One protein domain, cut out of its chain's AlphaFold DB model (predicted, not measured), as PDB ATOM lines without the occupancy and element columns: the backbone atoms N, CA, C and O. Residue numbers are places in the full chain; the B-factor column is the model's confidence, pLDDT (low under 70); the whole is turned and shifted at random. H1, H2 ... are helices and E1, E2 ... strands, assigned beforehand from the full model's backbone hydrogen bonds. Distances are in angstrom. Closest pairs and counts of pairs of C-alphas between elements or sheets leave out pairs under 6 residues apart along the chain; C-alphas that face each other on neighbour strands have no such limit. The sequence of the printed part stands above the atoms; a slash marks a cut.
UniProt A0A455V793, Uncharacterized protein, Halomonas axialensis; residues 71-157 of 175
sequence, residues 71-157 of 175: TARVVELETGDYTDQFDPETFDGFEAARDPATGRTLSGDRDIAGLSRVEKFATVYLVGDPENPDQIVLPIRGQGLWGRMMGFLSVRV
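What this domain is: This is residues 71 to 157 of the 175 residues of an uncharacterized protein of Halomonas axialensis (UniProt A0A455V793). A strongly twisted sheet of four strands, E1, E4, E5 and E6, makes the body, and its long hairpin E5 and E6 splays away from the pair E1 and E4 toward one end. At that end E4 is joined through a bend to E3 of a small hairpin, E2 and E3, with the short helix H1 packed on it, while residues 113 and 114 of the link from E2 to E3 reach the end of E5. The printed part has 87 residues, with one named helix and six named strands in the order E1 H1 E2 E3 E4 E5 E6, and is mostly strand. Both sheets are antiparallel, in the orders E1 E4 E5 E6 and E2 E3. The whole is compact, with a radius of gyration of the C-alphas of 13.6 A and spans of 38 by 27 by 22 A.

Where its parts are: In the larger sheet, E1 is residues 71 to 76, 16.4 A long, from C-alpha 71 at (-49.233, -19.275, -26.995). E4 is residues 121 to 128, 22.1 A; E5, the longest strand, is residues 133 to 143, 29.9 A. E6 is residues 148 to 156, 26.1 A, ending with C-alpha 156 at (-48.204, -4.331, -25.978). E2, residues 103 to 105, and E3, residues 117 to 119, each measure 7.0 A. H1 is residues 93 to 98, 8.9 A, from C-alpha 93 at (-41.661, -21.217, -11.729).

How they stand to each other: E4, E5 and E6 form a meander, each strand the antiparallel neighbour of the one before. In the hairpin E5 and E6, at 160 degrees, N 138 and O 153 are within hydrogen-bond range at 2.8 A. E4 and E5, also a hairpin, stand at 144 degrees, with N 125 and O 137 at 3.0 A. On the other side of E4, the edge strand E1 runs antiparallel to it at 146 degrees, with N 73 and O 124 at 2.9 A. Residues 74 to 75 of E1 also pair antiparallel with residues 82 to 83. E3 runs on into E4 across a break of 1 residue, at 47 degrees. In the hairpin E2 and E3, at 151 degrees, N 104 and O 118 are 2.7 A apart. The closest C-alphas of H1 and E3 are those of Ala 97 and Glu 119, 4.0 A apart. H1 only grazes the larger sheet, with its residues 93 to 97; 1 of its 2 O i to N i+4 pairs is within hydrogen-bond range. E1 and E5 are apart.

The domain as a whole: The C-alphas farthest apart, those of Glu 131 and Trp 146, are 39.6 A from each other. The printed part has no cut. The links E1 to H1, of 16 residues, and E2 to E3, of 11, are long. The mean pLDDT of the printed part is 90.5, and no printed residue is under 70.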
ATOM      1  N   THR A  71     -50.352 -18.335 -26.875       93.94
ATOM      2  CA  THR A  71     -49.233 -19.275 -26.995       93.94
ATOM      3  C   THR A  71     -48.303 -19.122 -25.801       93.94
ATOM      4  O   THR A  71     -47.714 -18.062 -25.591       93.94
ATOM      5  N   ALA A  72     -48.151 -20.177 -25.004       94.25
ATOM      6  CA  ALA A  72     -47.212 -20.190 -23.889       94.25
ATOM      7  C   ALA A  72     -45.783 -20.473 -24.382       94.25
ATOM      8  O   ALA A  72     -45.559 -21.360 -25.205       94.25
ATOM      9  N   ARG A  73     -44.800 -19.730 -23.867       93.50
ATOM     10  CA  ARG A  73     -43.367 -19.933 -24.135       93.50
ATOM     11  C   ARG A  73     -42.572 -19.801 -22.846       93.50
ATOM     12  O   ARG A  73     -42.922 -18.997 -21.989       93.50
ATOM     13  N   VAL A  74     -41.489 -20.560 -22.716       94.44
ATOM     14  CA  VAL A  74     -40.547 -20.396 -21.602       94.44
ATOM     15  C   VAL A  74     -39.422 -19.464 -22.037       94.44
ATOM     16  O   VAL A  74     -38.877 -19.604 -23.131       94.44
ATOM     17  N   VAL A  75     -39.090 -18.502 -21.180       93.69
ATOM     18  CA  VAL A  75     -38.033 -17.507 -21.388       93.69
ATOM     19  C   VAL A  75     -36.991 -17.629 -20.287       93.69
ATOM     20  O   VAL A  75     -37.342 -17.769 -19.115       93.69
ATOM     21  N   GLU A  76     -35.716 -17.527 -20.647       93.94
ATOM     22  CA  GLU A  76     -34.636 -17.314 -19.688       93.94
ATOM     23  C   GLU A  76     -34.603 -15.844 -19.249       93.94
ATOM     24  O   GLU A  76     -34.432 -14.932 -20.048       93.94
ATOM     25  N   LEU A  77     -34.762 -15.590 -17.952       90.56
ATOM     26  CA  LEU A  77     -34.905 -14.245 -17.388       90.56
ATOM     27  C   LEU A  77     -33.613 -13.416 -17.410       90.56
ATOM     28  O   LEU A  77     -33.666 -12.211 -17.172       90.56
ATOM     29  N   GLU A  78     -32.455 -14.047 -17.611       88.94
ATOM     30  CA  GLU A  78     -31.168 -13.348 -17.687       88.94
ATOM     31  C   GLU A  78     -30.892 -12.806 -19.092       88.94
ATOM     32  O   GLU A  78     -30.445 -11.668 -19.226       88.94
ATOM     33  N   THR A  79     -31.189 -13.597 -20.123       91.12
ATOM     34  CA  THR A  79     -30.940 -13.258 -21.531       91.12
ATOM     35  C   THR A  79     -32.164 -12.644 -22.209       91.12
ATOM     36  O   THR A  79     -32.023 -11.774 -23.063       91.12
ATOM     37  N   GLY A  80     -33.365 -13.051 -21.793       88.69
ATOM     38  CA  GLY A  80     -34.623 -12.744 -22.467       88.69
ATOM     39  C   GLY A  80     -34.941 -13.687 -23.631       88.69
ATOM     40  O   GLY A  80     -35.950 -13.480 -24.302       88.69
ATOM     41  N   ASP A  81     -34.120 -14.714 -23.863       91.25
ATOM     42  CA  ASP A  81     -34.285 -15.638 -24.983       91.25
ATOM     43  C   ASP A  81     -35.327 -16.724 -24.682       91.25
ATOM     44  O   ASP A  81     -35.464 -17.201 -23.548       91.25
ATOM     45  N   TYR A  82     -36.047 -17.154 -25.721       92.00
ATOM     46  CA  TYR A  82     -36.930 -18.313 -25.636       92.00
ATOM     47  C   TYR A  82     -36.124 -19.606 -25.494       92.00
ATOM     48  O   TYR A  82     -35.064 -19.772 -26.097       92.00
ATOM     49  N   THR A  83     -36.656 -20.551 -24.722       91.12
ATOM     50  CA  THR A  83     -36.045 -21.865 -24.542       91.12
ATOM     51  C   THR A  83     -37.069 -22.985 -24.672       91.12
ATOM     52  O   THR A  83     -38.157 -22.914 -24.106       91.12
ATOM     53  N   ASP A  84     -36.682 -24.049 -25.375       90.56
ATOM     54  CA  ASP A  84     -37.472 -25.278 -25.514       90.56
ATOM     55  C   ASP A  84     -37.045 -26.362 -24.503       90.56
ATOM     56  O   ASP A  84     -37.450 -27.517 -24.596       90.56
ATOM     57  N   GLN A  85     -36.192 -26.011 -23.530       89.00
ATOM     58  CA  GLN A  85     -35.719 -26.944 -22.497       89.00
ATOM     59  C   GLN A  85     -36.832 -27.401 -21.547       89.00
ATOM     60  O   GLN A  85     -36.730 -28.471 -20.948       89.00
ATOM     61  N   PHE A  86     -37.871 -26.581 -21.389       90.25
ATOM     62  CA  PHE A  86     -38.992 -26.830 -20.496       90.25
ATOM     63  C   PHE A  86     -40.297 -26.712 -21.268       90.25
ATOM     64  O   PHE A  86     -40.446 -25.838 -22.120       90.25
ATOM     65  N   ASP A  87     -41.249 -27.573 -20.929       90.44
ATOM     66  CA  ASP A  87     -42.597 -27.504 -21.469       90.44
ATOM     67  C   ASP A  87     -43.377 -26.353 -20.793       90.44
ATOM     68  O   ASP A  87     -43.550 -26.374 -19.569       90.44
ATOM     69  N   PRO A  88     -43.849 -25.345 -21.553       88.81
ATOM     70  CA  PRO A  88     -44.577 -24.202 -21.008       88.81
ATOM     71  C   PRO A  88     -45.847 -24.566 -20.227       88.81
ATOM     72  O   PRO A  88     -46.253 -23.795 -19.354       88.81
ATOM     73  N   GLU A  89     -46.488 -25.698 -20.537       86.12
ATOM     74  CA  GLU A  89     -47.747 -26.104 -19.900       86.12
ATOM     75  C   GLU A  89     -47.531 -26.701 -18.508       86.12
ATOM     76  O   GLU A  89     -48.334 -26.476 -17.596       86.12
ATOM     77  N   THR A  90     -46.426 -27.427 -18.330       87.06
ATOM     78  CA  THR A  90     -46.109 -28.160 -17.097       87.06
ATOM     79  C   THR A  90     -45.065 -27.472 -16.221       87.06
ATOM     80  O   THR A  90     -44.922 -27.823 -15.047       87.06
ATOM     81  N   PHE A  91     -44.340 -26.485 -16.749       90.00
ATOM     82  CA  PHE A  91     -43.298 -25.785 -16.007       90.00
ATOM     83  C   PHE A  91     -43.859 -24.943 -14.847       90.00
ATOM     84  O   PHE A  91     -44.698 -24.059 -15.033       90.00
ATOM     85  N   ASP A  92     -43.327 -25.174 -13.642       87.12
ATOM     86  CA  ASP A  92     -43.667 -24.426 -12.429       87.12
ATOM     87  C   ASP A  92     -42.495 -23.536 -11.971       87.12
ATOM     88  O   ASP A  92     -41.499 -23.999 -11.405       87.12
ATOM     89  N   GLY A  93     -42.643 -22.220 -12.159       85.50
ATOM     90  CA  GLY A  93     -41.661 -21.217 -11.729       85.50
ATOM     91  C   GLY A  93     -41.494 -21.086 -10.202       85.50
ATOM     92  O   GLY A  93     -40.508 -20.519  -9.721       85.50
ATOM     93  N   PHE A  94     -42.430 -21.582  -9.387       85.06
ATOM     94  CA  PHE A  94     -42.280 -21.630  -7.927       85.06
ATOM     95  C   PHE A  94     -41.352 -22.754  -7.496       85.06
ATOM     96  O   PHE A  94     -40.459 -22.518  -6.678       85.06
ATOM     97  N   GLU A  95     -41.525 -23.940  -8.068       88.19
ATOM     98  CA  GLU A  95     -40.637 -25.069  -7.798       88.19
ATOM     99  C   GLU A  95     -39.246 -24.821  -8.398       88.19
ATOM    100  O   GLU A  95     -38.241 -25.000  -7.705       88.19
ATOM    101  N   ALA A  96     -39.168 -24.243  -9.603       89.31
ATOM    102  CA  ALA A  96     -37.895 -23.855 -10.217       89.31
ATOM    103  C   ALA A  96     -37.098 -22.839  -9.373       89.31
ATOM    104  O   ALA A  96     -35.874 -22.893  -9.301       89.31
ATOM    105  N   ALA A  97     -37.764 -21.924  -8.661       89.25
ATOM    106  CA  ALA A  97     -37.070 -20.982  -7.779       89.25
ATOM    107  C   ALA A  97     -36.416 -21.659  -6.557       89.25
ATOM    108  O   ALA A  97     -35.440 -21.137  -5.999       89.25
ATOM    109  N   ARG A  98     -36.948 -22.805  -6.113       88.44
ATOM    110  CA  ARG A  98     -36.445 -23.560  -4.952       88.44
ATOM    111  C   ARG A  98     -35.254 -24.441  -5.306       88.44
ATOM    112  O   ARG A  98     -34.372 -24.613  -4.466       88.44
ATOM    113  N   ASP A  99     -35.200 -24.941  -6.532       90.38
ATOM    114  CA  ASP A  99     -34.098 -25.759  -7.024       90.38
ATOM    115  C   ASP A  99     -32.810 -24.912  -7.208       90.38
ATOM    116  O   ASP A  99     -32.848 -23.805  -7.761       90.38
ATOM    117  N   PRO A 100     -31.641 -25.365  -6.714       87.44
ATOM    118  CA  PRO A 100     -30.349 -24.732  -6.980       87.44
ATOM    119  C   PRO A 100     -29.968 -24.619  -8.466       87.44
ATOM    120  O   PRO A 100     -29.251 -23.683  -8.823       87.44
ATOM    121  N   ALA A 101     -30.408 -25.547  -9.319       87.81
ATOM    122  CA  ALA A 101     -30.061 -25.571 -10.739       87.81
ATOM    123  C   ALA A 101     -30.844 -24.520 -11.540       87.81
ATOM    124  O   ALA A 101     -30.258 -23.762 -12.324       87.81
ATOM    125  N   THR A 102     -32.153 -24.430 -11.300       89.00
ATOM    126  CA  THR A 102     -33.089 -23.578 -12.052       89.00
ATOM    127  C   THR A 102     -33.469 -22.288 -11.321       89.00
ATOM    128  O   THR A 102     -34.111 -21.424 -11.913       89.00
ATOM    129  N   GLY A 103     -33.004 -22.094 -10.084       91.00
ATOM    130  CA  GLY A 103     -33.193 -20.878  -9.295       91.00
ATOM    131  C   GLY A 103     -31.892 -20.124  -9.005       91.00
ATOM    132  O   GLY A 103     -30.787 -20.667  -9.043       91.00
ATOM    133  N   ARG A 104     -32.020 -18.842  -8.664       90.50
ATOM    134  CA  ARG A 104     -30.933 -17.952  -8.241       90.50
ATOM    135  C   ARG A 104     -31.305 -17.204  -6.962       90.50
ATOM    136  O   ARG A 104     -32.458 -16.836  -6.743       90.50
ATOM    137  N   THR A 105     -30.307 -16.964  -6.120       91.50
ATOM    138  CA  THR A 105     -30.467 -16.180  -4.890       91.50
ATOM    139  C   THR A 105     -30.363 -14.688  -5.194       91.50
ATOM    140  O   THR A 105     -29.421 -14.247  -5.856       91.50
ATOM    141  N   LEU A 106     -31.318 -13.913  -4.685       88.00
ATOM    142  CA  LEU A 106     -31.267 -12.456  -4.656       88.00
ATOM    143  C   LEU A 106     -30.614 -11.995  -3.348       88.00
ATOM    144  O   LEU A 106     -30.749 -12.633  -2.307       88.00
ATOM    145  N   SER A 107     -29.867 -10.895  -3.409       84.56
ATOM    146  CA  SER A 107     -29.094 -10.378  -2.276       84.56
ATOM    147  C   SER A 107     -29.291  -8.874  -2.124       84.56
ATOM    148  O   SER A 107     -29.108  -8.147  -3.106       84.56
ATOM    149  N   GLY A 108     -29.567  -8.425  -0.895       83.00
ATOM    150  CA  GLY A 108     -29.605  -7.010  -0.516       83.00
ATOM    151  C   GLY A 108     -30.516  -6.188  -1.424       83.00
ATOM    152  O   GLY A 108     -31.673  -6.542  -1.631       83.00
ATOM    153  N   ASP A 109     -29.953  -5.147  -2.033       84.62
ATOM    154  CA  ASP A 109     -30.669  -4.167  -2.860       84.62
ATOM    155  C   ASP A 109     -31.315  -4.747  -4.131       84.62
ATOM    156  O   ASP A 109     -32.152  -4.103  -4.757       84.62
ATOM    157  N   ARG A 110     -30.949  -5.975  -4.528       84.81
ATOM    158  CA  ARG A 110     -31.576  -6.668  -5.667       84.81
ATOM    159  C   ARG A 110     -32.887  -7.357  -5.299       84.81
ATOM    160  O   ARG A 110     -33.641  -7.713  -6.199       84.81
ATOM    161  N   ASP A 111     -33.171  -7.549  -4.010       89.81
ATOM    162  CA  ASP A 111     -34.403  -8.184  -3.533       89.81
ATOM    163  C   ASP A 111     -35.483  -7.154  -3.165       89.81
ATOM    164  O   ASP A 111     -36.020  -7.143  -2.059       89.81
ATOM    165  N   ILE A 112     -35.811  -6.270  -4.113       90.69
ATOM    166  CA  ILE A 112     -36.821  -5.209  -3.930       90.69
ATOM    167  C   ILE A 112     -38.196  -5.813  -3.593       90.69
ATOM    168  O   ILE A 112     -38.977  -5.232  -2.844       90.69
ATOM    169  N   ALA A 113     -38.485  -6.994  -4.144       90.25
ATOM    170  CA  ALA A 113     -39.759  -7.687  -3.992       90.25
ATOM    171  C   ALA A 113     -39.792  -8.684  -2.816       90.25
ATOM    172  O   ALA A 113     -40.800  -9.372  -2.657       90.25
ATOM    173  N   GLY A 114     -38.729  -8.789  -2.008       89.50
ATOM    174  CA  GLY A 114     -38.676  -9.655  -0.822       89.50
ATOM    175  C   GLY A 114     -38.872 -11.149  -1.109       89.50
ATOM    176  O   GLY A 114     -39.500 -11.856  -0.322       89.50
ATOM    177  N   LEU A 115     -38.399 -11.634  -2.257       89.69
ATOM    178  CA  LEU A 115     -38.575 -13.012  -2.716       89.69
ATOM    179  C   LEU A 115     -37.462 -13.947  -2.235       89.69
ATOM    180  O   LEU A 115     -37.686 -15.161  -2.174       89.69
ATOM    181  N   SER A 116     -36.281 -13.402  -1.916       90.12
ATOM    182  CA  SER A 116     -35.023 -14.084  -1.565       90.12
ATOM    183  C   SER A 116     -34.439 -14.997  -2.651       90.12
ATOM    184  O   SER A 116     -33.231 -14.999  -2.884       90.12
ATOM    185  N   ARG A 117     -35.274 -15.768  -3.349       91.44
ATOM    186  CA  ARG A 117     -34.918 -16.583  -4.510       91.44
ATOM    187  C   ARG A 117     -35.927 -16.388  -5.628       91.44
ATOM    188  O   ARG A 117     -37.130 -16.285  -5.383       91.44
ATOM    189  N   VAL A 118     -35.410 -16.395  -6.848       92.56
ATOM    190  CA  VAL A 118     -36.191 -16.349  -8.083       92.56
ATOM    191  C   VAL A 118     -35.719 -17.443  -9.027       92.56
ATOM    192  O   VAL A 118     -34.568 -17.867  -8.991       92.56
ATOM    193  N   GLU A 119     -36.632 -17.916  -9.844       94.19
ATOM    194  CA  GLU A 119     -36.409 -18.768 -10.996       94.19
ATOM    195  C   GLU A 119     -35.488 -18.080 -12.017       94.19
ATOM    196  O   GLU A 119     -35.383 -16.852 -12.068       94.19
ATOM    197  N   LYS A 120     -34.771 -18.879 -12.804       93.69
ATOM    198  CA  LYS A 120     -34.017 -18.416 -13.977       93.69
ATOM    199  C   LYS A 120     -34.870 -18.425 -15.238       93.69
ATOM    200  O   LYS A 120     -34.561 -17.692 -16.164       93.69
ATOM    201  N   PHE A 121     -35.932 -19.224 -15.256       93.81
ATOM    202  CA  PHE A 121     -36.827 -19.387 -16.393       93.81
ATOM    203  C   PHE A 121     -38.251 -19.061 -15.973       93.81
ATOM    204  O   PHE A 121     -38.647 -19.438 -14.874       93.81
ATOM    205  N   ALA A 122     -39.021 -18.405 -16.833       93.50
ATOM    206  CA  ALA A 122     -40.427 -18.111 -16.583       93.50
ATOM    207  C   ALA A 122     -41.278 -18.411 -17.815       93.50
ATOM    208  O   ALA A 122     -40.857 -18.160 -18.944       93.50
ATOM    209  N   THR A 123     -42.494 -18.902 -17.589       94.69
ATOM    210  CA  THR A 123     -43.497 -19.036 -18.648       94.69
ATOM    211  C   THR A 123     -44.146 -17.682 -18.908       94.69
ATOM    212  O   THR A 123     -44.714 -17.072 -18.002       94.69
ATOM    213  N   VAL A 124     -44.073 -17.222 -20.150       94.25
ATOM    214  CA  VAL A 124     -44.751 -16.026 -20.655       94.25
ATOM    215  C   VAL A 124     -45.828 -16.438 -21.649       94.25
ATOM    216  O   VAL A 124     -45.753 -17.510 -22.253       94.25
ATOM    217  N   TYR A 125     -46.835 -15.589 -21.825       94.69
ATOM    218  CA  TYR A 125     -47.958 -15.880 -22.710       94.69
ATOM    219  C   TYR A 125     -48.027 -14.842 -23.822       94.69
ATOM    220  O   TYR A 125     -48.174 -13.647 -23.570       94.69
ATOM    221  N   LEU A 126     -47.893 -15.312 -25.053       93.75
ATOM    222  CA  LEU A 126     -47.926 -14.508 -26.262       93.75
ATOM    223  C   LEU A 126     -49.357 -14.457 -26.784       93.75
ATOM    224  O   LEU A 126     -50.016 -15.491 -26.874       93.75
ATOM    225  N   VAL A 127     -49.830 -13.259 -27.109       93.38
ATOM    226  CA  VAL A 127     -51.169 -13.028 -27.652       93.38
ATOM    227  C   VAL A 127     -51.060 -12.746 -29.146       93.38
ATOM    228  O   VAL A 127     -50.338 -11.826 -29.538       93.38
ATOM    229  N   GLY A 128     -51.811 -13.491 -29.959       87.38
ATOM    230  CA  GLY A 128     -51.798 -13.357 -31.417       87.38
ATOM    231  C   GLY A 128     -50.729 -14.232 -32.075       87.38
ATOM    232  O   GLY A 128     -50.638 -15.422 -31.775       87.38
ATOM    233  N   ASP A 129     -49.944 -13.659 -32.988       86.62
ATOM    234  CA  ASP A 129     -48.891 -14.382 -33.712       86.62
ATOM    235  C   ASP A 129     -47.673 -14.655 -32.800       86.62
ATOM    236  O   ASP A 129     -47.085 -13.709 -32.276       86.62
ATOM    237  N   PRO A 130     -47.243 -15.916 -32.604       84.19
ATOM    238  CA  PRO A 130     -46.066 -16.238 -31.799       84.19
ATOM    239  C   PRO A 130     -44.757 -15.599 -32.283       84.19
ATOM    240  O   PRO A 130     -43.858 -15.387 -31.470       84.19
ATOM    241  N   GLU A 131     -44.620 -15.322 -33.584       84.94
ATOM    242  CA  GLU A 131     -43.407 -14.719 -34.154       84.94
ATOM    243  C   GLU A 131     -43.392 -13.197 -33.966       84.94
ATOM    244  O   GLU A 131     -42.338 -12.605 -33.735       84.94
ATOM    245  N   ASN A 132     -44.570 -12.568 -34.022       86.25
ATOM    246  CA  ASN A 132     -44.761 -11.129 -33.850       86.25
ATOM    247  C   ASN A 132     -45.980 -10.860 -32.952       86.25
ATOM    248  O   ASN A 132     -47.028 -10.436 -33.446       86.25
ATOM    249  N   PRO A 133     -45.868 -11.110 -31.636       89.81
ATOM    250  CA  PRO A 133     -47.012 -11.039 -30.739       89.81
ATOM    251  C   PRO A 133     -47.491  -9.600 -30.562       89.81
ATOM    252  O   PRO A 133     -46.697  -8.694 -30.304       89.81
ATOM    253  N   ASP A 134     -48.807  -9.396 -30.611       89.88
ATOM    254  CA  ASP A 134     -49.418  -8.085 -30.363       89.88
ATOM    255  C   ASP A 134     -49.226  -7.660 -28.900       89.88
ATOM    256  O   ASP A 134     -49.048  -6.478 -28.569       89.88
ATOM    257  N   GLN A 135     -49.297  -8.644 -27.999       92.44
ATOM    258  CA  GLN A 135     -49.154  -8.462 -26.562       92.44
ATOM    259  C   GLN A 135     -48.404  -9.635 -25.936       92.44
ATOM    260  O   GLN A 135     -48.538 -10.782 -26.358       92.44
ATOM    261  N   ILE A 136     -47.655  -9.337 -24.880       93.62
ATOM    262  CA  ILE A 136     -46.951 -10.322 -24.064       93.62
ATOM    263  C   ILE A 136     -47.462 -10.192 -22.635       93.62
ATOM    264  O   ILE A 136     -47.378  -9.121 -22.029       93.62
ATOM    265  N   VAL A 137     -47.988 -11.285 -22.093       95.06
ATOM    266  CA  VAL A 137     -48.447 -11.375 -20.709       95.06
ATOM    267  C   VAL A 137     -47.367 -12.034 -19.858       95.06
ATOM    268  O   VAL A 137     -46.943 -13.165 -20.103       95.06
ATOM    269  N   LEU A 138     -46.939 -11.307 -18.832       93.31
ATOM    270  CA  LEU A 138     -45.840 -11.650 -17.942       93.31
ATOM    271  C   LEU A 138     -46.385 -11.966 -16.544       93.31
ATOM    272  O   LEU A 138     -47.111 -11.136 -15.981       93.31
ATOM    273  N   PRO A 139     -46.038 -13.117 -15.943       92.88
ATOM    274  CA  PRO A 139     -46.315 -13.351 -14.535       92.88
ATOM    275  C   PRO A 139     -45.409 -12.466 -13.674       92.88
ATOM    276  O   PRO A 139     -44.192 -12.430 -13.847       92.88
ATOM    277  N   ILE A 140     -46.000 -11.767 -12.710       92.44
ATOM    278  CA  ILE A 140     -45.284 -10.951 -11.728       92.44
ATOM    279  C   ILE A 140     -45.639 -11.404 -10.316       92.44
ATOM    280  O   ILE A 140     -46.774 -11.788 -10.026       92.44
ATOM    281  N   ARG A 141     -44.659 -11.359  -9.412       92.44
ATOM    282  CA  ARG A 141     -44.856 -11.714  -8.005       92.44
ATOM    283  C   ARG A 141     -44.006 -10.862  -7.081       92.44
ATOM    284  O   ARG A 141     -42.927 -10.412  -7.455       92.44
ATOM    285  N   GLY A 142     -44.483 -10.687  -5.856       93.00
ATOM    286  CA  GLY A 142     -43.786  -9.929  -4.822       93.00
ATOM    287  C   GLY A 142     -44.327 -10.222  -3.433       93.00
ATOM    288  O   GLY A 142     -45.410 -10.787  -3.275       93.00
ATOM    289  N   GLN A 143     -43.559  -9.864  -2.414       93.56
ATOM    290  CA  GLN A 143     -43.958 -10.009  -1.025       93.56
ATOM    291  C   GLN A 143     -44.862  -8.840  -0.610       93.56
ATOM    292  O   GLN A 143     -44.470  -7.678  -0.663       93.56
ATOM    293  N   GLY A 144     -46.085  -9.161  -0.190       92.25
ATOM    294  CA  GLY A 144     -46.996  -8.237   0.477       92.25
ATOM    295  C   GLY A 144     -46.887  -8.333   2.001       92.25
ATOM    296  O   GLY A 144     -46.074  -9.082   2.547       92.25
ATOM    297  N   LEU A 145     -47.763  -7.610   2.704       90.62
ATOM    298  CA  LEU A 145     -47.769  -7.568   4.174       90.62
ATOM    299  C   LEU A 145     -48.093  -8.929   4.813       90.62
ATOM    300  O   LEU A 145     -47.514  -9.292   5.831       90.62
ATOM    301  N   TRP A 146     -49.009  -9.684   4.201       90.06
ATOM    302  CA  TRP A 146     -49.549 -10.931   4.760       90.06
ATOM    303  C   TRP A 146     -49.156 -12.187   3.974       90.06
ATOM    304  O   TRP A 146     -49.555 -13.289   4.338       90.06
ATOM    305  N   GLY A 147     -48.392 -12.044   2.888       89.81
ATOM    306  CA  GLY A 147     -48.037 -13.164   2.019       89.81
ATOM    307  C   GLY A 147     -47.553 -12.728   0.640       89.81
ATOM    308  O   GLY A 147     -47.452 -11.536   0.352       89.81
ATOM    309  N   ARG A 148     -47.259 -13.708  -0.218       90.31
ATOM    310  CA  ARG A 148     -46.866 -13.473  -1.613       90.31
ATOM    311  C   ARG A 148     -48.081 -13.055  -2.436       90.31
ATOM    312  O   ARG A 148     -49.104 -13.733  -2.423       90.31
ATOM    313  N   MET A 149     -47.937 -11.965  -3.169       92.44
ATOM    314  CA  MET A 149     -48.887 -11.504  -4.169       92.44
ATOM    315  C   MET A 149     -48.410 -11.948  -5.548       92.44
ATOM    316  O   MET A 149     -47.213 -11.903  -5.839       92.44
ATOM    317  N   MET A 150     -49.350 -12.384  -6.380       91.62
ATOM    318  CA  MET A 150     -49.110 -12.851  -7.742       91.62
ATOM    319  C   MET A 150     -50.098 -12.163  -8.670       91.62
ATOM    320  O   MET A 150     -51.235 -11.901  -8.279       91.62
ATOM    321  N   GLY A 151     -49.667 -11.875  -9.888       92.81
ATOM    322  CA  GLY A 151     -50.521 -11.283 -10.899       92.81
ATOM    323  C   GLY A 151     -49.926 -11.423 -12.287       92.81
ATOM    324  O   GLY A 151     -48.821 -11.934 -12.462       92.81
ATOM    325  N   PHE A 152     -50.674 -10.932 -13.266       94.81
ATOM    326  CA  PHE A 152     -50.256 -10.891 -14.658       94.81
ATOM    327  C   PHE A 152     -50.197  -9.446 -15.138       94.81
ATOM    328  O   PHE A 152     -51.054  -8.628 -14.801       94.81
ATOM    329  N   LEU A 153     -49.180  -9.140 -15.935       94.25
ATOM    330  CA  LEU A 153     -49.000  -7.852 -16.587       94.25
ATOM    331  C   LEU A 153     -48.975  -8.069 -18.097       94.25
ATOM    332  O   LEU A 153     -48.094  -8.760 -18.591       94.25
ATOM    333  N   SER A 154     -49.914  -7.462 -18.823       94.62
ATOM    334  CA  SER A 154     -49.884  -7.438 -20.289       94.62
ATOM    335  C   SER A 154     -49.138  -6.202 -20.789       94.62
ATOM    336  O   SER A 154     -49.439  -5.078 -20.374       94.62
ATOM    337  N   VAL A 155     -48.182  -6.406 -21.691       93.12
ATOM    338  CA  VAL A 155     -47.421  -5.350 -22.365       93.12
ATOM    339  C   VAL A 155     -47.651  -5.467 -23.867       93.12
ATOM    340  O   VAL A 155     -47.462  -6.533 -24.444       93.12
ATOM    341  N   ARG A 156     -48.054  -4.368 -24.516       90.50
ATOM    342  CA  ARG A 156     -48.204  -4.331 -25.978       90.50
ATOM    343  C   ARG A 156     -46.856  -4.117 -26.644       90.50
ATOM    344  O   ARG A 156     -46.101  -3.236 -26.224       90.50
ATOM    345  N   VAL A 157     -46.610  -4.827 -27.736       82.75
ATOM    346  CA  VAL A 157     -45.433  -4.600 -28.575       82.75
ATOM    347  C   VAL A 157     -45.729  -3.409 -29.487       82.75
ATOM    348  O   VAL A 157     -46.247  -3.535 -30.588       82.75
TER     349      VAL A 157